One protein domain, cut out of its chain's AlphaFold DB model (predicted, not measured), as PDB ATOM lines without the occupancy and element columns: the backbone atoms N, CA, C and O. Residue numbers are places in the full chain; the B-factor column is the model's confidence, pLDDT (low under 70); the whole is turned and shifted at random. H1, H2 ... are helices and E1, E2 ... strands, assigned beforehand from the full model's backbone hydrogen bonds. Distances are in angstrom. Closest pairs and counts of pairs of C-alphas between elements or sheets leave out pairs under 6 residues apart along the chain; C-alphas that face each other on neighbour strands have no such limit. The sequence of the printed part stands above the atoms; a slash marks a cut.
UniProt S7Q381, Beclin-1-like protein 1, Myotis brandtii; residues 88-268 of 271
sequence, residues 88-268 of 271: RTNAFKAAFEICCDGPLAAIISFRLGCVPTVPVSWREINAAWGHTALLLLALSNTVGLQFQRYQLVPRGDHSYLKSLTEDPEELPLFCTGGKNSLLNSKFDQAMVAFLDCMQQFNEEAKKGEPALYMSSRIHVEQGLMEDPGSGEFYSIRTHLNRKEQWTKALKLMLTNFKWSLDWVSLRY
ATOM      1  N   ARG A  88       8.445  23.741 175.046       66.94
ATOM      2  CA  ARG A  88       7.540  24.702 174.391       66.94
ATOM      3  C   ARG A  88       7.920  24.955 172.934       66.94
ATOM      4  O   ARG A  88       7.040  25.172 172.103       66.94
ATOM      5  N   THR A  89       9.212  24.925 172.636       65.00
ATOM      6  CA  THR A  89       9.774  25.297 171.338       65.00
ATOM      7  C   THR A  89       9.962  24.052 170.475       65.00
ATOM      8  O   THR A  89      11.081  23.662 170.157       65.00
ATOM      9  N   ASN A  90       8.866  23.387 170.079       71.81
ATOM     10  CA  ASN A  90       8.997  22.350 169.057       71.81
ATOM     11  C   ASN A  90       9.516  23.005 167.767       71.81
ATOM     12  O   ASN A  90       8.855  23.893 167.228       71.81
ATOM     13  N   ALA A  91      10.659  22.537 167.257       78.06
ATOM     14  CA  ALA A  91      11.240  22.961 165.987       78.06
ATOM     15  C   ALA A  91      10.209  23.037 164.843       78.06
ATOM     16  O   ALA A  91      10.243  23.986 164.069       78.06
ATOM     17  N   PHE A  92       9.241  22.111 164.778       78.38
ATOM     18  CA  PHE A  92       8.157  22.168 163.789       78.38
ATOM     19  C   PHE A  92       7.230  23.369 163.979       78.38
ATOM     20  O   PHE A  92       6.887  24.039 163.011       78.38
ATOM     21  N   LYS A  93       6.843  23.660 165.223       80.31
ATOM     22  CA  LYS A  93       5.974  24.795 165.557       80.31
ATOM     23  C   LYS A  93       6.693  26.131 165.373       80.31
ATOM     24  O   LYS A  93       6.059  27.102 164.983       80.31
ATOM     25  N   ALA A  94       8.003  26.159 165.622       79.88
ATOM     26  CA  ALA A  94       8.851  27.320 165.376       79.88
ATOM     27  C   ALA A  94       9.094  27.555 163.873       79.88
ATOM     28  O   ALA A  94       9.075  28.695 163.424       79.88
ATOM     29  N   ALA A  95       9.302  26.492 163.090       83.75
ATOM     30  CA  ALA A  95       9.532  26.592 161.650       83.75
ATOM     31  C   ALA A  95       8.248  26.876 160.856       83.75
ATOM     32  O   ALA A  95       8.302  27.582 159.854       83.75
ATOM     33  N   PHE A  96       7.105  26.338 161.293       85.50
ATOM     34  CA  PHE A  96       5.802  26.478 160.641       85.50
ATOM     35  C   PHE A  96       4.779  27.080 161.605       85.50
ATOM     36  O   PHE A  96       3.860  26.406 162.075       85.50
ATOM     37  N   GLU A  97       4.939  28.366 161.910       86.62
ATOM     38  CA  GLU A  97       3.971  29.087 162.732       86.62
ATOM     39  C   GLU A  97       2.642  29.240 161.975       86.62
ATOM     40  O   GLU A  97       2.591  29.867 160.915       86.62
ATOM     41  N   ILE A  98       1.565  28.659 162.518       88.12
ATOM     42  CA  ILE A  98       0.209  28.763 161.964       88.12
ATOM     43  C   ILE A  98      -0.663  29.625 162.881       88.12
ATOM     44  O   ILE A  98      -0.994  29.233 164.011       88.12
ATOM     45  N   CYS A  99      -1.100  30.762 162.344       84.25
ATOM     46  CA  CYS A  99      -2.011  31.699 162.991       84.25
ATOM     47  C   CYS A  99      -3.379  31.643 162.306       84.25
ATOM     48  O   CYS A  99      -3.501  31.914 161.112       84.25
ATOM     49  N   CYS A 100      -4.424  31.325 163.071       78.44
ATOM     50  CA  CYS A 100      -5.811  31.305 162.589       78.44
ATOM     51  C   CYS A 100      -6.655  32.452 163.184       78.44
ATOM     52  O   CYS A 100      -7.885  32.445 163.054       78.44
ATOM     53  N   ASP A 101      -6.000  33.421 163.828       68.06
ATOM     54  CA  ASP A 101      -6.637  34.520 164.550       68.06
ATOM     55  C   ASP A 101      -7.012  35.638 163.570       68.06
ATOM     56  O   ASP A 101      -6.163  36.363 163.057       68.06
ATOM     57  N   GLY A 102      -8.309  35.743 163.275       75.44
ATOM     58  CA  GLY A 102      -8.864  36.722 162.339       75.44
ATOM     59  C   GLY A 102      -9.569  36.110 161.118       75.44
ATOM     60  O   GLY A 102      -9.829  34.901 161.072       75.44
ATOM     61  N   PRO A 103      -9.941  36.943 160.127       74.56
ATOM     62  CA  PRO A 103     -10.690  36.505 158.945       74.56
ATOM     63  C   PRO A 103      -9.848  35.679 157.959       74.56
ATOM     64  O   PRO A 103     -10.404  34.909 157.183       74.56
ATOM     65  N   LEU A 104      -8.520  35.814 158.004       80.81
ATOM     66  CA  LEU A 104      -7.559  35.076 157.185       80.81
ATOM     67  C   LEU A 104      -6.673  34.222 158.093       80.81
ATOM     68  O   LEU A 104      -6.284  34.673 159.166       80.81
ATOM     69  N   ALA A 105      -6.345  33.013 157.649       86.75
ATOM     70  CA  ALA A 105      -5.308  32.206 158.279       86.75
ATOM     71  C   ALA A 105      -3.955  32.473 157.607       86.75
ATOM     72  O   ALA A 105      -3.898  32.799 156.419       86.75
ATOM     73  N   ALA A 106      -2.873  32.347 158.371       88.19
ATOM     74  CA  ALA A 106      -1.517  32.574 157.899       88.19
ATOM     75  C   ALA A 106      -0.569  31.451 158.330       88.19
ATOM     76  O   ALA A 106      -0.721  30.881 159.411       88.19
ATOM     77  N   ILE A 107       0.418  31.172 157.479       87.88
ATOM     78  CA  ILE A 107       1.530  30.253 157.737       87.88
ATOM     79  C   ILE A 107       2.849  31.007 157.548       87.88
ATOM     80  O   ILE A 107       3.065  31.600 156.493       87.88
ATOM     81  N   ILE A 108       3.711  31.031 158.574       84.81
ATOM     82  CA  ILE A 108       4.991  31.775 158.582       84.81
ATOM     83  C   ILE A 108       4.763  33.230 158.122       84.81
ATOM     84  O   ILE A 108       5.411  33.751 157.219       84.81
ATOM     85  N   SER A 109       3.725  33.857 158.680       85.38
ATOM     86  CA  SER A 109       3.270  35.216 158.346       85.38
ATOM     87  C   SER A 109       2.711  35.447 156.926       85.38
ATOM     88  O   SER A 109       2.268  36.560 156.647       85.38
ATOM     89  N   PHE A 110       2.638  34.440 156.047       87.69
ATOM     90  CA  PHE A 110       1.982  34.560 154.736       87.69
ATOM     91  C   PHE A 110       0.499  34.199 154.818       87.69
ATOM     92  O   PHE A 110       0.142  33.114 155.283       87.69
ATOM     93  N   ARG A 111      -0.384  35.087 154.347       88.94
ATOM     94  CA  ARG A 111      -1.839  34.879 154.402       88.94
ATOM     95  C   ARG A 111      -2.302  33.936 153.294       88.94
ATOM     96  O   ARG A 111      -2.048  34.170 152.113       88.94
ATOM     97  N   LEU A 112      -3.052  32.906 153.677       86.00
ATOM     98  CA  LEU A 112      -3.610  31.911 152.769       86.00
ATOM     99  C   LEU A 112      -5.114  32.154 152.590       86.00
ATOM    100  O   LEU A 112      -5.938  31.731 153.400       86.00
ATOM    101  N   GLY A 113      -5.467  32.867 151.522       83.88
ATOM    102  CA  GLY A 113      -6.849  33.192 151.180       83.88
ATOM    103  C   GLY A 113      -6.990  34.593 150.602       83.88
ATOM    104  O   GLY A 113      -6.021  35.336 150.455       83.88
ATOM    105  N   CYS A 114      -8.216  34.961 150.250       80.88
ATOM    106  CA  CYS A 114      -8.535  36.273 149.706       80.88
ATOM    107  C   CYS A 114      -9.950  36.649 150.142       80.88
ATOM    108  O   CYS A 114     -10.896  35.926 149.846       80.88
ATOM    109  N   VAL A 115     -10.112  37.792 150.806       79.56
ATOM    110  CA  VAL A 115     -11.429  38.345 151.158       79.56
ATOM    111  C   VAL A 115     -11.571  39.688 150.438       79.56
ATOM    112  O   VAL A 115     -10.569  40.391 150.304       79.56
ATOM    113  N   PRO A 116     -12.765  40.096 149.965       72.94
ATOM    114  CA  PRO A 116     -12.923  41.376 149.267       72.94
ATOM    115  C   PRO A 116     -12.443  42.597 150.062       72.94
ATOM    116  O   PRO A 116     -11.991  43.570 149.467       72.94
ATOM    117  N   THR A 117     -12.510  42.539 151.393       76.69
ATOM    118  CA  THR A 117     -12.061  43.605 152.297       76.69
ATOM    119  C   THR A 117     -10.540  43.695 152.429       76.69
ATOM    120  O   THR A 117     -10.022  44.771 152.710       76.69
ATOM    121  N   VAL A 118      -9.816  42.589 152.223       78.38
ATOM    122  CA  VAL A 118      -8.356  42.509 152.363       78.38
ATOM    123  C   VAL A 118      -7.785  41.765 151.151       78.38
ATOM    124  O   VAL A 118      -7.702  40.531 151.164       78.38
ATOM    125  N   PRO A 119      -7.397  42.484 150.081       79.06
ATOM    126  CA  PRO A 119      -6.804  41.857 148.912       79.06
ATOM    127  C   PRO A 119      -5.401  41.337 149.251       79.06
ATOM    128  O   PRO A 119      -4.530  42.084 149.694       79.06
ATOM    129  N   VAL A 120      -5.184  40.045 149.018       83.62
ATOM    130  CA  VAL A 120      -3.892  39.369 149.183       83.62
ATOM    131  C   VAL A 120      -3.287  39.117 147.803       83.62
ATOM    132  O   VAL A 120      -3.998  38.761 146.859       83.62
ATOM    133  N   SER A 121      -1.977  39.333 147.663       87.69
ATOM    134  CA  SER A 121      -1.289  39.105 146.390       87.69
ATOM    135  C   SER A 121      -1.156  37.609 146.096       87.69
ATOM    136  O   SER A 121      -0.907  36.809 146.995       87.69
ATOM    137  N   TRP A 122      -1.248  37.215 144.825       87.50
ATOM    138  CA  TRP A 122      -1.057  35.811 144.447       87.50
ATOM    139  C   TRP A 122       0.339  35.282 144.787       87.50
ATOM    140  O   TRP A 122       0.464  34.114 145.113       87.50
ATOM    141  N   ARG A 123       1.376  36.132 144.793       88.56
ATOM    142  CA  ARG A 123       2.722  35.729 145.241       88.56
ATOM    143  C   ARG A 123       2.728  35.294 146.706       88.56
ATOM    144  O   ARG A 123       3.341  34.289 147.033       88.56
ATOM    145  N   GLU A 124       2.016  36.025 147.560       91.00
ATOM    146  CA  GLU A 124       1.865  35.684 148.978       91.00
ATOM    147  C   GLU A 124       1.079  34.378 149.161       91.00
ATOM    148  O   GLU A 124       1.519  33.502 149.897       91.00
ATOM    149  N   ILE A 125      -0.025  34.202 148.425       89.75
ATOM    150  CA  ILE A 125      -0.822  32.961 148.444       89.75
ATOM    151  C   ILE A 125       0.015  31.766 147.969       89.75
ATOM    152  O   ILE A 125      -0.014  30.702 148.583       89.75
ATOM    153  N   ASN A 126       0.782  31.938 146.894       91.50
ATOM    154  CA  ASN A 126       1.640  30.895 146.341       91.50
ATOM    155  C   ASN A 126       2.778  30.529 147.312       91.50
ATOM    156  O   ASN A 126       3.072  29.350 147.497       91.50
ATOM    157  N   ALA A 127       3.385  31.517 147.980       92.00
ATOM    158  CA  ALA A 127       4.375  31.278 149.029       92.00
ATOM    159  C   ALA A 127       3.764  30.520 150.220       92.00
ATOM    160  O   ALA A 127       4.346  29.540 150.689       92.00
ATOM    161  N   ALA A 128       2.561  30.905 150.660       92.81
ATOM    162  CA  ALA A 128       1.830  30.202 151.711       92.81
ATOM    163  C   ALA A 128       1.538  28.739 151.326       92.81
ATOM    164  O   ALA A 128       1.758  27.833 152.133       92.81
ATOM    165  N   TRP A 129       1.125  28.475 150.082       93.12
ATOM    166  CA  TRP A 129       0.975  27.112 149.560       93.12
ATOM    167  C   TRP A 129       2.291  26.341 149.540       93.12
ATOM    168  O   TRP A 129       2.310  25.168 149.908       93.12
ATOM    169  N   GLY A 130       3.397  26.993 149.189       93.25
ATOM    170  CA  GLY A 130       4.725  26.392 149.242       93.25
ATOM    171  C   GLY A 130       5.141  25.953 150.638       93.25
ATOM    172  O   GLY A 130       5.604  24.828 150.828       93.25
ATOM    173  N   HIS A 131       4.913  26.807 151.634       93.19
ATOM    174  CA  HIS A 131       5.156  26.463 153.033       93.19
ATOM    175  C   HIS A 131       4.210  25.373 153.538       93.19
ATOM    176  O   HIS A 131       4.641  24.493 154.278       93.19
ATOM    177  N   THR A 132       2.954  25.375 153.091       93.44
ATOM    178  CA  THR A 132       1.972  24.335 153.442       93.44
ATOM    179  C   THR A 132       2.358  22.981 152.830       93.44
ATOM    180  O   THR A 132       2.269  21.947 153.491       93.44
ATOM    181  N   ALA A 133       2.868  22.980 151.595       94.06
ATOM    182  CA  ALA A 133       3.400  21.791 150.941       94.06
ATOM    183  C   ALA A 133       4.652  21.257 151.648       94.06
ATOM    184  O   ALA A 133       4.757  20.060 151.919       94.06
ATOM    185  N   LEU A 134       5.582  22.144 152.004       93.94
ATOM    186  CA  LEU A 134       6.772  21.762 152.758       93.94
ATOM    187  C   LEU A 134       6.407  21.178 154.130       93.94
ATOM    188  O   LEU A 134       6.990  20.176 154.534       93.94
ATOM    189  N   LEU A 135       5.419  21.765 154.811       93.50
ATOM    190  CA  LEU A 135       4.915  21.272 156.088       93.50
ATOM    191  C   LEU A 135       4.372  19.845 155.964       93.50
ATOM    192  O   LEU A 135       4.781  18.976 156.728       93.50
ATOM    193  N   LEU A 136       3.480  19.583 155.002       93.62
ATOM    194  CA  LEU A 136       2.899  18.248 154.829       93.62
ATOM    195  C   LEU A 136       3.966  17.200 154.481       93.62
ATOM    196  O   LEU A 136       3.920  16.098 155.024       93.62
ATOM    197  N   LEU A 137       4.952  17.552 153.647       93.25
ATOM    198  CA  LEU A 137       6.081  16.668 153.344       93.25
ATOM    199  C   LEU A 137       6.942  16.391 154.586       93.25
ATOM    200  O   LEU A 137       7.376  15.265 154.818       93.25
ATOM    201  N   ALA A 138       7.208  17.413 155.399       91.69
ATOM    202  CA  ALA A 138       7.988  17.246 156.616       91.69
ATOM    203  C   ALA A 138       7.245  16.353 157.627       91.69
ATOM    204  O   ALA A 138       7.841  15.434 158.184       91.69
ATOM    205  N   LEU A 139       5.932  16.556 157.793       91.25
ATOM    206  CA  LEU A 139       5.073  15.709 158.624       91.25
ATOM    207  C   LEU A 139       5.038  14.259 158.118       91.25
ATOM    208  O   LEU A 139       5.227  13.336 158.911       91.25
ATOM    209  N   SER A 140       4.865  14.026 156.814       91.88
ATOM    210  CA  SER A 140       4.870  12.664 156.266       91.88
ATOM    211  C   SER A 140       6.215  11.972 156.483       91.88
ATOM    212  O   SER A 140       6.240  10.817 156.900       91.88
ATOM    213  N   ASN A 141       7.328  12.692 156.307       90.94
ATOM    214  CA  ASN A 141       8.668  12.163 156.557       90.94
ATOM    215  C   ASN A 141       8.890  11.804 158.033       90.94
ATOM    216  O   ASN A 141       9.504  10.778 158.308       90.94
ATOM    217  N   THR A 142       8.364  12.590 158.982       87.56
ATOM    218  CA  THR A 142       8.470  12.244 160.416       87.56
ATOM    219  C   THR A 142       7.734  10.964 160.785       87.56
ATOM    220  O   THR A 142       8.194  10.221 161.646       87.56
ATOM    221  N   VAL A 143       6.604  10.691 160.129       87.38
ATOM    222  CA  VAL A 143       5.798   9.482 160.361       87.38
ATOM    223  C   VAL A 143       6.272   8.310 159.488       87.38
ATOM    224  O   VAL A 143       5.883   7.172 159.725       87.38
ATOM    225  N   GLY A 144       7.135   8.559 158.497       88.12
ATOM    226  CA  GLY A 144       7.565   7.556 157.521       88.12
ATOM    227  C   GLY A 144       6.483   7.197 156.495       88.12
ATOM    228  O   GLY A 144       6.518   6.109 155.925       88.12
ATOM    229  N   LEU A 145       5.515   8.089 156.259       91.06
ATOM    230  CA  LEU A 145       4.425   7.878 155.310       91.06
ATOM    231  C   LEU A 145       4.868   8.206 153.878       91.06
ATOM    232  O   LEU A 145       5.328   9.314 153.599       91.06
ATOM    233  N   GLN A 146       4.634   7.270 152.957       91.31
ATOM    234  CA  GLN A 146       4.714   7.505 151.516       91.31
ATOM    235  C   GLN A 146       3.309   7.642 150.928       91.31
ATOM    236  O   GLN A 146       2.455   6.777 151.123       91.31
ATOM    237  N   PHE A 147       3.068   8.732 150.203       92.31
ATOM    238  CA  PHE A 147       1.791   8.979 149.539       92.31
ATOM    239  C   PHE A 147       1.613   8.064 148.320       92.31
ATOM    240  O   PHE A 147       2.555   7.846 147.562       92.31
ATOM    241  N   GLN A 148       0.398   7.550 148.116       87.31
ATOM    242  CA  GLN A 148       0.134   6.530 147.088       87.31
ATOM    243  C   GLN A 148      -0.162   7.119 145.701       87.31
ATOM    244  O   GLN A 148       0.314   6.607 144.694       87.31
ATOM    245  N   ARG A 149      -0.979   8.181 145.641       87.88
ATOM    246  CA  ARG A 149      -1.505   8.746 144.380       87.88
ATOM    247  C   ARG A 149      -0.715   9.937 143.853       87.88
ATOM    248  O   ARG A 149      -0.674  10.171 142.649       87.88
ATOM    249  N   TYR A 150      -0.090  10.688 144.753       91.75
ATOM    250  CA  TYR A 150       0.577  11.939 144.422       91.75
ATOM    251  C   TYR A 150       1.895  12.054 145.171       91.75
ATOM    252  O   TYR A 150       1.975  11.719 146.348       91.75
ATOM    253  N   GLN A 151       2.906  12.599 144.508       91.12
ATOM    254  CA  GLN A 151       4.162  12.992 145.127       91.12
ATOM    255  C   GLN A 151       4.194  14.511 145.299       91.12
ATOM    256  O   GLN A 151       4.073  15.259 144.330       91.12
ATOM    257  N   LEU A 152       4.383  14.969 146.535       92.25
ATOM    258  CA  LEU A 152       4.451  16.390 146.870       92.25
ATOM    259  C   LEU A 152       5.873  16.930 146.666       92.25
ATOM    260  O   LEU A 152       6.822  16.401 147.244       92.25
ATOM    261  N   VAL A 153       6.021  17.992 145.869       92.19
ATOM    262  CA  VAL A 153       7.318  18.614 145.560       92.19
ATOM    263  C   VAL A 153       7.294  20.096 145.963       92.19
ATOM    264  O   VAL A 153       6.826  20.947 145.198       92.19
ATOM    265  N   PRO A 154       7.784  20.444 147.170       91.50
ATOM    266  CA  PRO A 154       7.872  21.834 147.598       91.50
ATOM    267  C   PRO A 154       8.993  22.554 146.839       91.50
ATOM    268  O   PRO A 154      10.155  22.153 146.876       91.50
ATOM    269  N   ARG A 155       8.644  23.648 146.158       90.75
ATOM    270  CA  ARG A 155       9.561  24.497 145.383       90.75
ATOM    271  C   ARG A 155       9.248  25.977 145.614       90.75
ATOM    272  O   ARG A 155       9.003  26.731 144.675       90.75
ATOM    273  N   GLY A 156       9.204  26.382 146.883       89.31
ATOM    274  CA  GLY A 156       8.855  27.751 147.273       89.31
ATOM    275  C   GLY A 156       7.477  28.155 146.744       89.31
ATOM    276  O   GLY A 156       6.521  27.386 146.844       89.31
ATOM    277  N   ASP A 157       7.387  29.326 146.121       86.56
ATOM    278  CA  ASP A 157       6.160  29.871 145.528       86.56
ATOM    279  C   ASP A 157       5.713  29.171 144.227       86.56
ATOM    280  O   ASP A 157       4.668  29.508 143.682       86.56
ATOM    281  N   HIS A 158       6.454  28.176 143.734       88.81
ATOM    282  CA  HIS A 158       6.090  27.371 142.560       88.81
ATOM    283  C   HIS A 158       5.998  25.878 142.903       88.81
ATOM    284  O   HIS A 158       6.397  25.012 142.124       88.81
ATOM    285  N   SER A 159       5.508  25.573 144.106       91.75
ATOM    286  CA  SER A 159       5.299  24.198 144.566       91.75
ATOM    287  C   SER A 159       4.235  23.472 143.738       91.75
ATOM    288  O   SER A 159       3.315  24.094 143.203       91.75
ATOM    289  N   TYR A 160       4.353  22.150 143.618       92.00
ATOM    290  CA  TYR A 160       3.472  21.341 142.773       92.00
ATOM    291  C   TYR A 160       3.394  19.886 143.255       92.00
ATOM    292  O   TYR A 160       4.213  19.439 144.061       92.00
ATOM    293  N   LEU A 161       2.394  19.147 142.772       91.88
ATOM    294  CA  LEU A 161       2.274  17.704 142.963       91.88
ATOM    295  C   LEU A 161       2.516  16.994 141.635       91.88
ATOM    296  O   LEU A 161       2.135  17.496 140.581       91.88
ATOM    297  N   LYS A 162       3.111  15.808 141.686       91.00
ATOM    298  CA  LYS A 162       3.193  14.897 140.543       91.00
ATOM    299  C   LYS A 162       2.211  13.755 140.748       91.00
ATOM    300  O   LYS A 162       2.231  13.131 141.809       91.00
ATOM    301  N   SER A 163       1.366  13.488 139.760       88.62
ATOM    302  CA  SER A 163       0.550  12.272 139.746       88.62
ATOM    303  C   SER A 163       1.457  11.046 139.618       88.62
ATOM    304  O   SER A 163       2.361  11.035 138.785       88.62
ATOM    305  N   LEU A 164       1.227  10.024 140.445       85.00
ATOM    306  CA  LEU A 164       1.906   8.722 140.359       85.00
ATOM    307  C   LEU A 164       1.125   7.717 139.487       85.00
ATOM    308  O   LEU A 164       1.408   6.522 139.507       85.00
ATOM    309  N   THR A 165       0.126   8.202 138.743       80.06
ATOM    310  CA  THR A 165      -0.670   7.414 137.787       80.06
ATOM    311  C   THR A 165       0.130   7.166 136.497       80.06
ATOM    312  O   THR A 165       1.193   7.754 136.309       80.06
ATOM    313  N   GLU A 166      -0.376   6.306 135.604       63.88
ATOM    314  CA  GLU A 166       0.279   5.911 134.342       63.88
ATOM    315  C   GLU A 166       0.754   7.102 133.483       63.88
ATOM    316  O   GLU A 166       1.803   6.999 132.849       63.88
ATOM    317  N   ASP A 167       0.063   8.249 133.556       74.44
ATOM    318  CA  ASP A 167       0.509   9.529 132.997       74.44
ATOM    319  C   ASP A 167       0.947  10.507 134.112       74.44
ATOM    320  O   ASP A 167       0.096  11.055 134.831       74.44
ATOM    321  N   PRO A 168       2.259  10.767 134.279       75.94
ATOM    322  CA  PRO A 168       2.762  11.675 135.304       75.94
ATOM    323  C   PRO A 168       2.491  13.137 134.922       75.94
ATOM    324  O   PRO A 168       3.323  13.815 134.318       75.94
ATOM    325  N   GLU A 169       1.313  13.637 135.291       85.75
ATOM    326  CA  GLU A 169       0.958  15.050 135.150       85.75
ATOM    327  C   GLU A 169       1.451  15.882 136.350       85.75
ATOM    328  O   GLU A 169       1.338  15.476 137.513       85.75
ATOM    329  N   GLU A 170       1.988  17.073 136.062       88.50
ATOM    330  CA  GLU A 170       2.347  18.072 137.073       88.50
ATOM    331  C   GLU A 170       1.138  18.962 137.403       88.50
ATOM    332  O   GLU A 170       0.610  19.683 136.552       88.50
ATOM    333  N   LEU A 171       0.723  18.929 138.669       89.56
ATOM    334  CA  LEU A 171      -0.383  19.693 139.235       89.56
ATOM    335  C   LEU A 171       0.169  20.881 140.047       89.56
ATOM    336  O   LEU A 171       0.618  20.695 141.183       89.56
ATOM    337  N   PRO A 172       0.178  22.107 139.498       90.75
ATOM    338  CA  PRO A 172       0.761  23.267 140.168       90.75
ATOM    339  C   PRO A 172      -0.102  23.747 141.345       90.75
ATOM    340  O   PRO A 172      -1.282  24.036 141.171       90.75
ATOM    341  N   LEU A 173       0.511  23.932 142.522       88.88
ATOM    342  CA  LEU A 173      -0.090  24.591 143.700       88.88
ATOM    343  C   LEU A 173       0.167  26.103 143.712       88.88
ATOM    344  O   LEU A 173       0.232  26.739 144.763       88.88
ATOM    345  N   PHE A 174       0.323  26.701 142.539       86.75
ATOM    346  CA  PHE A 174       0.504  28.134 142.398       86.75
ATOM    347  C   PHE A 174      -0.361  28.656 141.264       86.75
ATOM    348  O   PHE A 174      -0.684  27.941 140.312       86.75
ATOM    349  N   CYS A 175      -0.715  29.934 141.350       82.75
ATOM    350  CA  CYS A 175      -1.448  30.603 140.293       82.75
ATOM    351  C   CYS A 175      -0.790  31.935 139.919       82.75
ATOM    352  O   CYS A 175      -0.469  32.769 140.770       82.75
ATOM    353  N   THR A 176      -0.586  32.153 138.621       71.75
ATOM    354  CA  THR A 176      -0.148  33.433 138.056       71.75
ATOM    355  C   THR A 176      -1.376  34.325 137.881       71.75
ATOM    356  O   THR A 176      -2.118  34.205 136.909       71.75
ATOM    357  N   GLY A 177      -1.643  35.171 138.874       63.25
ATOM    358  CA  GLY A 177      -2.859  35.982 139.004       63.25
ATOM    359  C   GLY A 177      -3.223  36.901 137.828       63.25
ATOM    360  O   GLY A 177      -2.891  38.083 137.849       63.25
ATOM    361  N   GLY A 178      -3.977  36.387 136.854       60.38
ATOM    362  CA  GLY A 178      -4.726  37.145 135.840       60.38
ATOM    363  C   GLY A 178      -6.238  37.207 136.119       60.38
ATOM    364  O   GLY A 178      -6.743  36.536 137.013       60.38
ATOM    365  N   LYS A 179      -7.004  37.976 135.326       54.12
ATOM    366  CA  LYS A 179      -8.469  38.154 135.503       54.12
ATOM    367  C   LYS A 179      -9.285  36.840 135.476       54.12
ATOM    368  O   LYS A 179     -10.386  36.819 136.008       54.12
ATOM    369  N   ASN A 180      -8.705  35.753 134.951       51.88
ATOM    370  CA  ASN A 180      -9.288  34.405 134.884       51.88
ATOM    371  C   ASN A 180      -8.518  33.367 135.734       51.88
ATOM    372  O   ASN A 180      -8.667  32.166 135.530       51.88
ATOM    373  N   SER A 181      -7.676  33.795 136.681       53.22
ATOM    374  CA  SER A 181      -6.827  32.893 137.479       53.22
ATOM    375  C   SER A 181      -7.603  31.989 138.447       53.22
ATOM    376  O   SER A 181      -7.084  30.966 138.875       53.22
ATOM    377  N   LEU A 182      -8.854  32.346 138.758       52.50
ATOM    378  CA  LEU A 182      -9.805  31.564 139.569       52.50
ATOM    379  C   LEU A 182     -10.578  30.507 138.748       52.50
ATOM    380  O   LEU A 182     -11.504  29.885 139.255       52.50
ATOM    381  N   LEU A 183     -10.234  30.344 137.467       54.03
ATOM    382  CA  LEU A 183     -10.797  29.337 136.560       54.03
ATOM    383  C   LEU A 183      -9.743  28.297 136.144       54.03
ATOM    384  O   LEU A 183      -9.961  27.543 135.197       54.03
ATOM    385  N   ASN A 184      -8.578  28.269 136.803       63.59
ATOM    386  CA  ASN A 184      -7.538  27.306 136.468       63.59
ATOM    387  C   ASN A 184      -7.900  25.925 137.030       63.59
ATOM    388  O   ASN A 184      -7.663  25.639 138.204       63.59
ATOM    389  N   SER A 185      -8.434  25.060 136.167       74.81
ATOM    390  CA  SER A 185      -8.789  23.678 136.506       74.81
ATOM    391  C   SER A 185      -7.623  22.902 137.121       74.81
ATOM    392  O   SER A 185      -7.850  22.095 138.018       74.81
ATOM    393  N   LYS A 186      -6.378  23.184 136.713       85.69
ATOM    394  CA  LYS A 186      -5.192  22.493 137.237       85.69
ATOM    395  C   LYS A 186      -4.853  22.885 138.672       85.69
ATOM    396  O   LYS A 186      -4.431  22.033 139.443       85.69
ATOM    397  N   PHE A 187      -5.060  24.149 139.044       87.25
ATOM    398  CA  PHE A 187      -4.845  24.601 140.423       87.25
ATOM    399  C   PHE A 187      -5.894  23.994 141.363       87.25
ATOM    400  O   PHE A 187      -5.562  23.505 142.440       87.25
ATOM    401  N   ASP A 188      -7.152  23.931 140.920       89.19
ATOM    402  CA  ASP A 188      -8.220  23.262 141.669       89.19
ATOM    403  C   ASP A 188      -7.965  21.758 141.821       89.19
ATOM    404  O   ASP A 188      -8.149  21.211 142.909       89.19
ATOM    405  N   GLN A 189      -7.491  21.092 140.764       89.56
ATOM    406  CA  GLN A 189      -7.054  19.694 140.825       89.56
ATOM    407  C   GLN A 189      -5.883  19.510 141.795       89.56
ATOM    408  O   GLN A 189      -5.919  18.592 142.611       89.56
ATOM    409  N   ALA A 190      -4.889  20.403 141.769       91.62
ATOM    410  CA  ALA A 190      -3.751  20.366 142.682       91.62
ATOM    411  C   ALA A 190      -4.183  20.504 144.149       91.62
ATOM    412  O   ALA A 190      -3.717  19.749 144.996       91.62
ATOM    413  N   MET A 191      -5.107  21.420 144.459       92.25
ATOM    414  CA  MET A 191      -5.630  21.590 145.820       92.25
ATOM    415  C   MET A 191      -6.431  20.371 146.298       92.25
ATOM    416  O   MET A 191      -6.330  19.986 147.461       92.25
ATOM    417  N   VAL A 192      -7.203  19.728 145.415       92.75
ATOM    418  CA  VAL A 192      -7.918  18.484 145.749       92.75
ATOM    419  C   VAL A 192      -6.938  17.328 145.967       92.75
ATOM    420  O   VAL A 192      -7.059  16.607 146.955       92.75
ATOM    421  N   ALA A 193      -5.928  17.192 145.105       92.81
ATOM    422  CA  ALA A 193      -4.845  16.225 145.278       92.81
ATOM    423  C   ALA A 193      -4.045  16.476 146.570       92.81
ATOM    424  O   ALA A 193      -3.599  15.546 147.235       92.81
ATOM    425  N   PHE A 194      -3.909  17.736 146.983       94.50
ATOM    426  CA  PHE A 194      -3.291  18.084 148.254       94.50
ATOM    427  C   PHE A 194      -4.142  17.657 149.462       94.50
ATOM    428  O   PHE A 194      -3.608  17.086 150.415       94.50
ATOM    429  N   LEU A 195      -5.466  17.876 149.423       93.25
ATOM    430  CA  LEU A 195      -6.384  17.383 150.461       93.25
ATOM    431  C   LEU A 195      -6.352  15.859 150.582       93.25
ATOM    432  O   LEU A 195      -6.466  15.328 151.684       93.25
ATOM    433  N   ASP A 196      -6.165  15.166 149.465       93.44
ATOM    434  CA  ASP A 196      -5.971  13.724 149.439       93.44
ATOM    435  C   ASP A 196      -4.724  13.300 150.237       93.44
ATOM    436  O   ASP A 196      -4.819  12.496 151.167       93.44
ATOM    437  N   CYS A 197      -3.562  13.898 149.955       93.88
ATOM    438  CA  CYS A 197      -2.344  13.644 150.730       93.88
ATOM    439  C   CYS A 197      -2.548  13.936 152.225       93.88
ATOM    440  O   CYS A 197      -2.114  13.164 153.082       93.88
ATOM    441  N   MET A 198      -3.248  15.023 152.559       92.88
ATOM    442  CA  MET A 198      -3.566  15.357 153.946       92.88
ATOM    443  C   MET A 198      -4.477  14.311 154.609       92.88
ATOM    444  O   MET A 198      -4.289  13.983 155.782       92.88
ATOM    445  N   GLN A 199      -5.440  13.760 153.869       92.19
ATOM    446  CA  GLN A 199      -6.314  12.692 154.346       92.19
ATOM    447  C   GLN A 199      -5.538  11.387 154.574       92.19
ATOM    448  O   GLN A 199      -5.710  10.770 155.624       92.19
ATOM    449  N   GLN A 200      -4.629  11.007 153.668       92.44
ATOM    450  CA  GLN A 200      -3.736   9.854 153.866       92.44
ATOM    451  C   GLN A 200      -2.881  10.022 155.130       92.44
ATOM    452  O   GLN A 200      -2.751   9.093 155.927       92.44
ATOM    453  N   PHE A 201      -2.351  11.229 155.359       91.69
ATOM    454  CA  PHE A 201      -1.641  11.549 156.597       91.69
ATOM    455  C   PHE A 201      -2.534  11.398 157.834       91.69
ATOM    456  O   PHE A 201      -2.118  10.793 158.819       91.69
ATOM    457  N   ASN A 202      -3.769  11.902 157.785       89.81
ATOM    458  CA  ASN A 202      -4.731  11.787 158.883       89.81
ATOM    459  C   ASN A 202      -5.046  10.321 159.220       89.81
ATOM    460  O   ASN A 202      -5.087   9.937 160.387       89.81
ATOM    461  N   GLU A 203      -5.257   9.491 158.201       90.12
ATOM    462  CA  GLU A 203      -5.526   8.061 158.363       90.12
ATOM    463  C   GLU A 203      -4.341   7.320 158.980       90.12
ATOM    464  O   GLU A 203      -4.540   6.505 159.878       90.12
ATOM    465  N   GLU A 204      -3.112   7.635 158.566       88.81
ATOM    466  CA  GLU A 204      -1.916   7.039 159.161       88.81
ATOM    467  C   GLU A 204      -1.692   7.519 160.603       88.81
ATOM    468  O   GLU A 204      -1.423   6.722 161.502       88.81
ATOM    469  N   ALA A 205      -1.894   8.810 160.866       86.94
ATOM    470  CA  ALA A 205      -1.762   9.386 162.200       86.94
ATOM    471  C   ALA A 205      -2.788   8.818 163.202       86.94
ATOM    472  O   ALA A 205      -2.490   8.695 164.393       86.94
ATOM    473  N   LYS A 206      -3.977   8.413 162.739       87.00
ATOM    474  CA  LYS A 206      -5.000   7.740 163.561       87.00
ATOM    475  C   LYS A 206      -4.618   6.328 163.998       87.00
ATOM    476  O   LYS A 206      -5.142   5.865 165.006       87.00
ATOM    477  N   LYS A 207      -3.741   5.637 163.263       85.75
ATOM    478  CA  LYS A 207      -3.390   4.235 163.548       85.75
ATOM    479  C   LYS A 207      -2.501   4.047 164.771       85.75
ATOM    480  O   LYS A 207      -2.391   2.923 165.245       85.75
ATOM    481  N   GLY A 208      -1.832   5.088 165.262       74.88
ATOM    482  CA  GLY A 208      -0.986   4.939 166.450       74.88
ATOM    483  C   GLY A 208      -1.448   5.764 167.638       74.88
ATOM    484  O   GLY A 208      -2.376   6.555 167.531       74.88
ATOM    485  N   GLU A 209      -0.770   5.573 168.766       73.62
ATOM    486  CA  GLU A 209      -1.158   6.145 170.054       73.62
ATOM    487  C   GLU A 209      -0.241   7.318 170.452       73.62
ATOM    488  O   GLU A 209       0.984   7.183 170.374       73.62
ATOM    489  N   PRO A 210      -0.794   8.474 170.873       77.75
ATOM    490  CA  PRO A 210      -2.214   8.836 170.820       77.75
ATOM    491  C   PRO A 210      -2.689   9.040 169.372       77.75
ATOM    492  O   PRO A 210      -1.906   9.451 168.517       77.75
ATOM    493  N   ALA A 211      -3.967   8.776 169.093       79.94
ATOM    494  CA  ALA A 211      -4.541   8.963 167.759       79.94
ATOM    495  C   ALA A 211      -4.787  10.453 167.461       79.94
ATOM    496  O   ALA A 211      -5.263  11.197 168.321       79.94
ATOM    497  N   LEU A 212      -4.486  10.889 166.234       79.81
ATOM    498  CA  LEU A 212      -4.806  12.245 165.781       79.81
ATOM    499  C   LEU A 212      -6.304  12.368 165.470       79.81
ATOM    500  O   LEU A 212      -6.830  11.675 164.598       79.81
ATOM    501  N   TYR A 213      -6.973  13.320 166.115       76.38
ATOM    502  CA  TYR A 213      -8.330  13.731 165.762       76.38
ATOM    503  C   TYR A 213      -8.308  15.170 165.256       76.38
ATOM    504  O   TYR A 213      -8.248  16.120 166.030       76.38
ATOM    505  N   MET A 214      -8.332  15.323 163.931       79.25
ATOM    506  CA  MET A 214      -8.510  16.628 163.294       79.25
ATOM    507  C   MET A 214      -9.906  17.184 163.590       79.25
ATOM    508  O   MET A 214     -10.885  16.438 163.574       79.25
ATOM    509  N   SER A 215     -10.003  18.496 163.813       78.12
ATOM    510  CA  SER A 215     -11.279  19.156 164.102       78.12
ATOM    511  C   SER A 215     -12.228  19.163 162.902       78.12
ATOM    512  O   SER A 215     -13.429  19.006 163.085       78.12
ATOM    513  N   SER A 216     -11.709  19.324 161.682       81.38
ATOM    514  CA  SER A 216     -12.509  19.377 160.452       81.38
ATOM    515  C   SER A 216     -12.378  18.096 159.636       81.38
ATOM    516  O   SER A 216     -11.261  17.620 159.411       81.38
ATOM    517  N   ARG A 217     -13.502  17.560 159.139       86.38
ATOM    518  CA  ARG A 217     -13.496  16.390 158.244       86.38
ATOM    519  C   ARG A 217     -13.177  16.804 156.810       86.38
ATOM    520  O   ARG A 217     -13.600  17.862 156.345       86.38
ATOM    521  N   ILE A 218     -12.420  15.954 156.120       88.38
ATOM    522  CA  ILE A 218     -12.009  16.156 154.729       88.38
ATOM    523  C   ILE A 218     -12.827  15.214 153.844       88.38
ATOM    524  O   ILE A 218     -12.802  13.999 154.031       88.38
ATOM    525  N   HIS A 219     -13.524  15.779 152.862       89.00
ATOM    526  CA  HIS A 219     -14.272  15.057 151.836       89.00
ATOM    527  C   HIS A 219     -13.539  15.206 150.500       89.00
ATOM    528  O   HIS A 219     -13.797  16.131 149.726       89.00
ATOM    529  N   VAL A 220     -12.560  14.323 150.271       87.25
ATOM    530  CA  VAL A 220     -11.580  14.438 149.176       87.25
ATOM    531  C   VAL A 220     -12.248  14.425 147.799       87.25
ATOM    532  O   VAL A 220     -11.984  15.317 146.997       87.25
ATOM    533  N   GLU A 221     -13.153  13.478 147.532       83.44
ATOM    534  CA  GLU A 221     -13.819  13.338 146.223       83.44
ATOM    535  C   GLU A 221     -14.565  14.621 145.822       83.44
ATOM    536  O   GLU A 221     -14.482  15.115 144.692       83.44
ATOM    537  N   GLN A 222     -15.259  15.219 146.789       84.56
ATOM    538  CA  GLN A 222     -16.023  16.440 146.591       84.56
ATOM    539  C   GLN A 222     -15.146  17.698 146.696       84.56
ATOM    540  O   GLN A 222     -15.588  18.764 146.269       84.56
ATOM    541  N   GLY A 223     -13.906  17.596 147.187       87.31
ATOM    542  CA  GLY A 223     -13.019  18.735 147.442       87.31
ATOM    543  C   GLY A 223     -13.550  19.666 148.535       87.31
ATOM    544  O   GLY A 223     -13.382  20.885 148.435       87.31
ATOM    545  N   LEU A 224     -14.248  19.104 149.526       91.19
ATOM    546  CA  LEU A 224     -14.951  19.845 150.571       91.19
ATOM    547  C   LEU A 224     -14.311  19.634 151.945       91.19
ATOM    548  O   LEU A 224     -13.777  18.570 152.258       91.19
ATOM    549  N   MET A 225     -14.431  20.656 152.784       91.06
ATOM    550  CA  MET A 225     -14.075  20.626 154.195       91.06
ATOM    551  C   MET A 225     -15.294  20.926 155.056       91.06
ATOM    552  O   MET A 225     -15.983  21.917 154.815       91.06
ATOM    553  N   GLU A 226     -15.536  20.087 156.057       91.19
ATOM    554  CA  GLU A 226     -16.626  20.258 157.019       91.19
ATOM    555  C   GLU A 226     -16.164  21.114 158.208       91.19
ATOM    556  O   GLU A 226     -15.143  20.829 158.848       91.19
ATOM    557  N   ASP A 227     -16.913  22.174 158.508       89.38
ATOM    558  CA  ASP A 227     -16.720  22.979 159.713       89.38
ATOM    559  C   ASP A 227     -17.411  22.302 160.908       89.38
ATOM    560  O   ASP A 227     -18.637  22.187 160.906       89.38
ATOM    561  N   PRO A 228     -16.676  21.877 161.953       82.62
ATOM    562  CA  PRO A 228     -17.271  21.200 163.103       82.62
ATOM    563  C   PRO A 228     -18.232  22.085 163.904       82.62
ATOM    564  O   PRO A 228     -19.058  21.558 164.645       82.62
ATOM    565  N   GLY A 229     -18.117  23.415 163.803       82.50
ATOM    566  CA  GLY A 229     -18.973  24.338 164.546       82.50
ATOM    567  C   GLY A 229     -20.352  24.512 163.914       82.50
ATOM    568  O   GLY A 229     -21.353  24.538 164.626       82.50
ATOM    569  N   SER A 230     -20.410  24.642 162.585       84.56
ATOM    570  CA  SER A 230     -21.659  24.886 161.852       84.56
ATOM    571  C   SER A 230     -22.217  23.660 161.128       84.56
ATOM    572  O   SER A 230     -23.382  23.680 160.739       84.56
ATOM    573  N   GLY A 231     -21.410  22.616 160.913       85.75
ATOM    574  CA  GLY A 231     -21.751  21.481 160.048       85.75
ATOM    575  C   GLY A 231     -21.812  21.842 158.558       85.75
ATOM    576  O   GLY A 231     -22.307  21.058 157.751       85.75
ATOM    577  N   GLU A 232     -21.355  23.039 158.172       90.12
ATOM    578  CA  GLU A 232     -21.355  23.479 156.777       90.12
ATOM    579  C   GLU A 232     -20.122  22.974 156.019       90.12
ATOM    580  O   GLU A 232     -19.032  22.827 156.577       90.12
ATOM    581  N   PHE A 233     -20.292  22.782 154.710       89.62
ATOM    582  CA  PHE A 233     -19.235  22.342 153.808       89.62
ATOM    583  C   PHE A 233     -18.676  23.510 152.997       89.62
ATOM    584  O   PHE A 233     -19.420  24.255 152.354       89.62
ATOM    585  N   TYR A 234     -17.352  23.625 152.965       92.06
ATOM    586  CA  TYR A 234     -16.638  24.651 152.208       92.06
ATOM    587  C   TYR A 234     -15.726  24.015 151.165       92.06
ATOM    588  O   TYR A 234     -14.949  23.115 151.471       92.06
ATOM    589  N   SER A 235     -15.817  24.490 149.923       90.75
ATOM    590  CA  SER A 235     -15.010  23.980 148.812       90.75
ATOM    591  C   SER A 235     -13.624  24.610 148.781       90.75
ATOM    592  O   SER A 235     -13.493  25.831 148.896       90.75
ATOM    593  N   ILE A 236     -12.599  23.782 148.558       90.38
ATOM    594  CA  ILE A 236     -11.231  24.253 148.304       90.38
ATOM    595  C   ILE A 236     -11.023  24.687 146.847       90.38
ATOM    596  O   ILE A 236     -10.052  25.374 146.545       90.38
ATOM    597  N   ARG A 237     -11.935  24.320 145.938       89.44
ATOM    598  CA  ARG A 237     -11.871  24.721 144.526       89.44
ATOM    599  C   ARG A 237     -12.181  26.209 144.389       89.44
ATOM    600  O   ARG A 237     -13.067  26.724 145.067       89.44
ATOM    601  N   THR A 238     -11.476  26.897 143.503       84.00
ATOM    602  CA  THR A 238     -11.725  28.301 143.158       84.00
ATOM    603  C   THR A 238     -12.815  28.453 142.101       84.00
ATOM    604  O   THR A 238     -13.551  29.443 142.121       84.00
ATOM    605  N   HIS A 239     -12.986  27.457 141.227       80.56
ATOM    606  CA  HIS A 239     -14.005  27.462 140.185       80.56
ATOM    607  C   HIS A 239     -15.428  27.491 140.768       80.56
ATOM    608  O   HIS A 239     -15.786  26.662 141.606       80.56
ATOM    609  N   LEU A 240     -16.249  28.439 140.293       77.38
ATOM    610  CA  LEU A 240     -17.633  28.679 140.743       77.38
ATOM    611  C   LEU A 240     -17.780  28.855 142.267       77.38
ATOM    612  O   LEU A 240     -18.851  28.612 142.820       77.38
ATOM    613  N   ASN A 241     -16.720  29.300 142.945       82.56
ATOM    614  CA  ASN A 241     -16.708  29.469 144.392       82.56
ATOM    615  C   ASN A 241     -16.619  30.947 144.789       82.56
ATOM    616  O   ASN A 241     -16.030  31.778 144.091       82.56
ATOM    617  N   ARG A 242     -17.194  31.285 145.945       84.81
ATOM    618  CA  ARG A 242     -17.025  32.609 146.546       84.81
ATOM    619  C   ARG A 242     -15.673  32.681 147.245       84.81
ATOM    620  O   ARG A 242     -15.251  31.735 147.907       84.81
ATOM    621  N   LYS A 243     -15.006  33.830 147.140       84.00
ATOM    622  CA  LYS A 243     -13.682  34.051 147.742       84.00
ATOM    623  C   LYS A 243     -13.689  33.831 149.260       84.00
ATOM    624  O   LYS A 243     -12.729  33.293 149.805       84.00
ATOM    625  N   GLU A 244     -14.785  34.178 149.929       87.00
ATOM    626  CA  GLU A 244     -14.974  33.976 151.366       87.00
ATOM    627  C   GLU A 244     -15.091  32.491 151.729       87.00
ATOM    628  O   GLU A 244     -14.471  32.044 152.690       87.00
ATOM    629  N   GLN A 245     -15.848  31.716 150.945       89.00
ATOM    630  CA  GLN A 245     -16.026  30.274 151.162       89.00
ATOM    631  C   GLN A 245     -14.724  29.513 150.904       89.00
ATOM    632  O   GLN A 245     -14.340  28.669 151.710       89.00
ATOM    633  N   TRP A 246     -14.007  29.872 149.837       90.31
ATOM    634  CA  TRP A 246     -12.671  29.349 149.557       90.31
ATOM    635  C   TRP A 246     -11.693  29.654 150.698       90.31
ATOM    636  O   TRP A 246     -11.040  28.758 151.226       90.31
ATOM    637  N   THR A 247     -11.654  30.908 151.153       89.38
ATOM    638  CA  THR A 247     -10.826  31.323 152.295       89.38
ATOM    639  C   THR A 247     -11.176  30.550 153.565       89.38
ATOM    640  O   THR A 247     -10.281  30.154 154.313       89.38
ATOM    641  N   LYS A 248     -12.465  30.287 153.806       90.50
ATOM    642  CA  LYS A 248     -12.897  29.496 154.957       90.50
ATOM    643  C   LYS A 248     -12.419  28.044 154.857       90.50
ATOM    644  O   LYS A 248     -11.885  27.542 155.841       90.50
ATOM    645  N   ALA A 249     -12.496  27.409 153.684       91.75
ATOM    646  CA  ALA A 249     -11.926  26.073 153.471       91.75
ATOM    647  C   ALA A 249     -10.416  26.039 153.780       91.75
ATOM    648  O   ALA A 249      -9.956  25.202 154.552       91.75
ATOM    649  N   LEU A 250      -9.649  27.009 153.272       91.94
ATOM    650  CA  LEU A 250      -8.206  27.114 153.534       91.94
ATOM    651  C   LEU A 250      -7.888  27.312 155.022       91.94
ATOM    652  O   LEU A 250      -6.937  26.730 155.545       91.94
ATOM    653  N   LYS A 251      -8.707  28.096 155.726       91.56
ATOM    654  CA  LYS A 251      -8.585  28.281 157.175       91.56
ATOM    655  C   LYS A 251      -8.830  26.982 157.944       91.56
ATOM    656  O   LYS A 251      -8.089  26.690 158.885       91.56
ATOM    657  N   LEU A 252      -9.832  26.190 157.560       91.62
ATOM    658  CA  LEU A 252     -10.079  24.880 158.173       91.62
ATOM    659  C   LEU A 252      -8.911  23.918 157.901       91.62
ATOM    660  O   LEU A 252      -8.468  23.219 158.812       91.62
ATOM    661  N   MET A 253      -8.341  23.944 156.691       93.69
ATOM    662  CA  MET A 253      -7.153  23.156 156.335       93.69
ATOM    663  C   MET A 253      -5.955  23.505 157.227       93.69
ATOM    664  O   MET A 253      -5.356  22.621 157.836       93.69
ATOM    665  N   LEU A 254      -5.632  24.793 157.370       92.19
ATOM    666  CA  LEU A 254      -4.545  25.238 158.250       92.19
ATOM    667  C   LEU A 254      -4.819  24.922 159.724       92.19
ATOM    668  O   LEU A 254      -3.900  24.580 160.467       92.19
ATOM    669  N   THR A 255      -6.083  24.949 160.145       91.19
ATOM    670  CA  THR A 255      -6.471  24.525 161.496       91.19
ATOM    671  C   THR A 255      -6.180  23.037 161.706       91.19
ATOM    672  O   THR A 255      -5.570  22.672 162.707       91.19
ATOM    673  N   ASN A 256      -6.507  22.175 160.742       91.88
ATOM    674  CA  ASN A 256      -6.144  20.757 160.792       91.88
ATOM    675  C   ASN A 256      -4.615  20.536 160.814       91.88
ATOM    676  O   ASN A 256      -4.132  19.638 161.510       91.88
ATOM    677  N   PHE A 257      -3.830  21.372 160.125       92.12
ATOM    678  CA  PHE A 257      -2.366  21.347 160.243       92.12
ATOM    679  C   PHE A 257      -1.869  21.764 161.627       92.12
ATOM    680  O   PHE A 257      -0.926  21.158 162.129       92.12
ATOM    681  N   LYS A 258      -2.521  22.729 162.284       90.00
ATOM    682  CA  LYS A 258      -2.214  23.099 163.673       90.00
ATOM    683  C   LYS A 258      -2.376  21.898 164.613       90.00
ATOM    684  O   LYS A 258      -1.457  21.593 165.366       90.00
ATOM    685  N   TRP A 259      -3.481  21.155 164.489       89.56
ATOM    686  CA  TRP A 259      -3.690  19.903 165.235       89.56
ATOM    687  C   TRP A 259      -2.633  18.842 164.910       89.56
ATOM    688  O   TRP A 259      -2.145  18.159 165.807       89.56
ATOM    689  N   SER A 260      -2.243  18.726 163.638       90.38
ATOM    690  CA  SER A 260      -1.199  17.789 163.198       90.38
ATOM    691  C   SER A 260       0.166  18.120 163.809       90.38
ATOM    692  O   SER A 260       0.878  17.223 164.253       90.38
ATOM    693  N   LEU A 261       0.516  19.406 163.874       88.62
ATOM    694  CA  LEU A 261       1.739  19.898 164.507       88.62
ATOM    695  C   LEU A 261       1.748  19.619 166.011       88.62
ATOM    696  O   LEU A 261       2.741  19.110 166.533       88.62
ATOM    697  N   ASP A 262       0.655  19.923 166.711       86.31
ATOM    698  CA  ASP A 262       0.547  19.660 168.150       86.31
ATOM    699  C   ASP A 262       0.612  18.143 168.438       86.31
ATOM    700  O   ASP A 262       1.279  17.716 169.380       86.31
ATOM    701  N   TRP A 263       0.031  17.306 167.573       87.62
ATOM    702  CA  TRP A 263       0.126  15.847 167.669       87.62
ATOM    703  C   TRP A 263       1.536  15.303 167.418       87.62
ATOM    704  O   TRP A 263       2.021  14.496 168.213       87.62
ATOM    705  N   VAL A 264       2.234  15.764 166.372       86.69
ATOM    706  CA  VAL A 264       3.640  15.379 166.138       86.69
ATOM    707  C   VAL A 264       4.509  15.817 167.315       86.69
ATOM    708  O   VAL A 264       5.359  15.048 167.752       86.69
ATOM    709  N   SER A 265       4.254  17.001 167.886       81.38
ATOM    710  CA  SER A 265       4.947  17.489 169.090       81.38
ATOM    711  C   SER A 265       4.790  16.554 170.286       81.38
ATOM    712  O   SER A 265       5.730  16.372 171.053       81.38
ATOM    713  N   LEU A 266       3.596  15.983 170.453       81.12
ATOM    714  CA  LEU A 266       3.282  15.082 171.555       81.12
ATOM    715  C   LEU A 266       3.878  13.685 171.347       81.12
ATOM    716  O   LEU A 266       4.353  13.073 172.300       81.12
ATOM    717  N   ARG A 267       3.831  13.174 170.112       77.94
ATOM    718  CA  ARG A 267       4.212  11.795 169.781       77.94
ATOM    719  C   ARG A 267       5.701  11.619 169.497       77.94
ATOM    720  O   ARG A 267       6.258  10.571 169.812       77.94
ATOM    721  N   TYR A 268       6.336  12.634 168.925       75.81
ATOM    722  CA  TYR A 268       7.766  12.657 168.636       75.81
ATOM    723  C   TYR A 268       8.431  13.794 169.422       75.81
ATOM    724  O   TYR A 268       8.955  14.734 168.816       75.81
TER     725      TYR A 268
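Overview. This is residues 88 to 268 of the 271 residues of the protein "Beclin-1-like protein 1" of Myotis brandtii (UniProt S7Q381). Three long helices, H2, H3 and H4, run the same way in a bundle with few close contacts, their centres making a triangle, and small antiparallel strand groups lie around them. The E3-E4-E5 sheet covers H2 and H3 from one side, hairpin E1-E2 packs on H2 and H4, hairpin E6-E7 packs on H4, and short H1 packs near the last residues of H4. The printed part has 181 residues with four named helices and seven named strands, in the order H1 E1 E2 H2 E3 E4 E5 H3 E6 E7 H4; the class is mixed, helices and strands. The whole is compact, with a radius of gyration of the C-alphas of 15.3 A and spans of 47 by 42 by 31 A.

Arrangement. H1, residues 91 to 95, touches residues 261 to 265 of H4, residues 243 to 267; the closest C-alphas are those of Lys 93 and Leu 261, 6.6 A apart. E1, residues 105 to 107, and E2, residues 110 to 112, form a hairpin, with N 107 and O 110 2.9 A apart, within hydrogen-bond range. The closest C-alphas of E1 and H4, those of Ala 105 and Lys 251, are 5.2 A apart. H2, residues 122 to 143, has its C-alpha of Ile 125 5.3 A from that of Leu 112 in E2, their closest pair. H2 and H4 are close but not clearly touching, Leu 139 and Val 264 having the closest C-alphas at 7.7 A, with a shallow tilt of 29 degrees, the same way. E3, residues 150 to 153, E4, residues 160 to 163, and E5, residues 170 to 172, form a meander, each strand the antiparallel neighbour of the one before; N 151 and O 162 are 2.8 A apart, and so are N 161 and O 171, both within hydrogen-bond range. H3, residues 185 to 206, is on this sheet at a height over the sheet of 9.5 A and runs across the strands, at 82 degrees to E3 on the local plane. H2 is on the same face, giving two layers, helices on one face of a sheet. With 3 pairs of C-alphas within 8 A, H2 and H3 only just touch, through residues 136 to 143 and 198 to 205, the closest C-alphas being those of Ser 140 and Phe 201 at 6.6 A; their shallow tilt is 28 degrees, the same way. H3 and H4 are near each other, with 14 pairs of C-alphas within 10 A; H2, H3 and H4 form a bundle, a group of three helices. E6, residues 224 to 226, and E7, residues 233 to 235, form a hairpin, with N 225 and O 234 2.8 A apart, within hydrogen-bond range; the C-alphas of Tyr 234 and Ala 249, the closest of E7 and H4, are 5.1 A apart. In H1, H2, H3 and H4 every O i to N i+4 pair is within hydrogen-bond range.

Along the chain. H1 begins at C-alpha 91, at (11.240, 22.961, 165.987). From first to last C-alpha, H2 measures 31.5 A, H3 31.6 A and H4 36.1 A; E3 and E4, four residues each, are the longest strands. H4 ends at C-alpha 267, at (4.212, 11.795, 169.781).

Size, cuts and confidence. The C-alphas of Lys 179 and Glu 209, the two farthest apart, are 47.7 A apart. The printed part has no cut; the links E5 to H3 and H3 to E6 are long. Confidence is under 70 at residues 88 to 89, 101, 166 and 177 to 184.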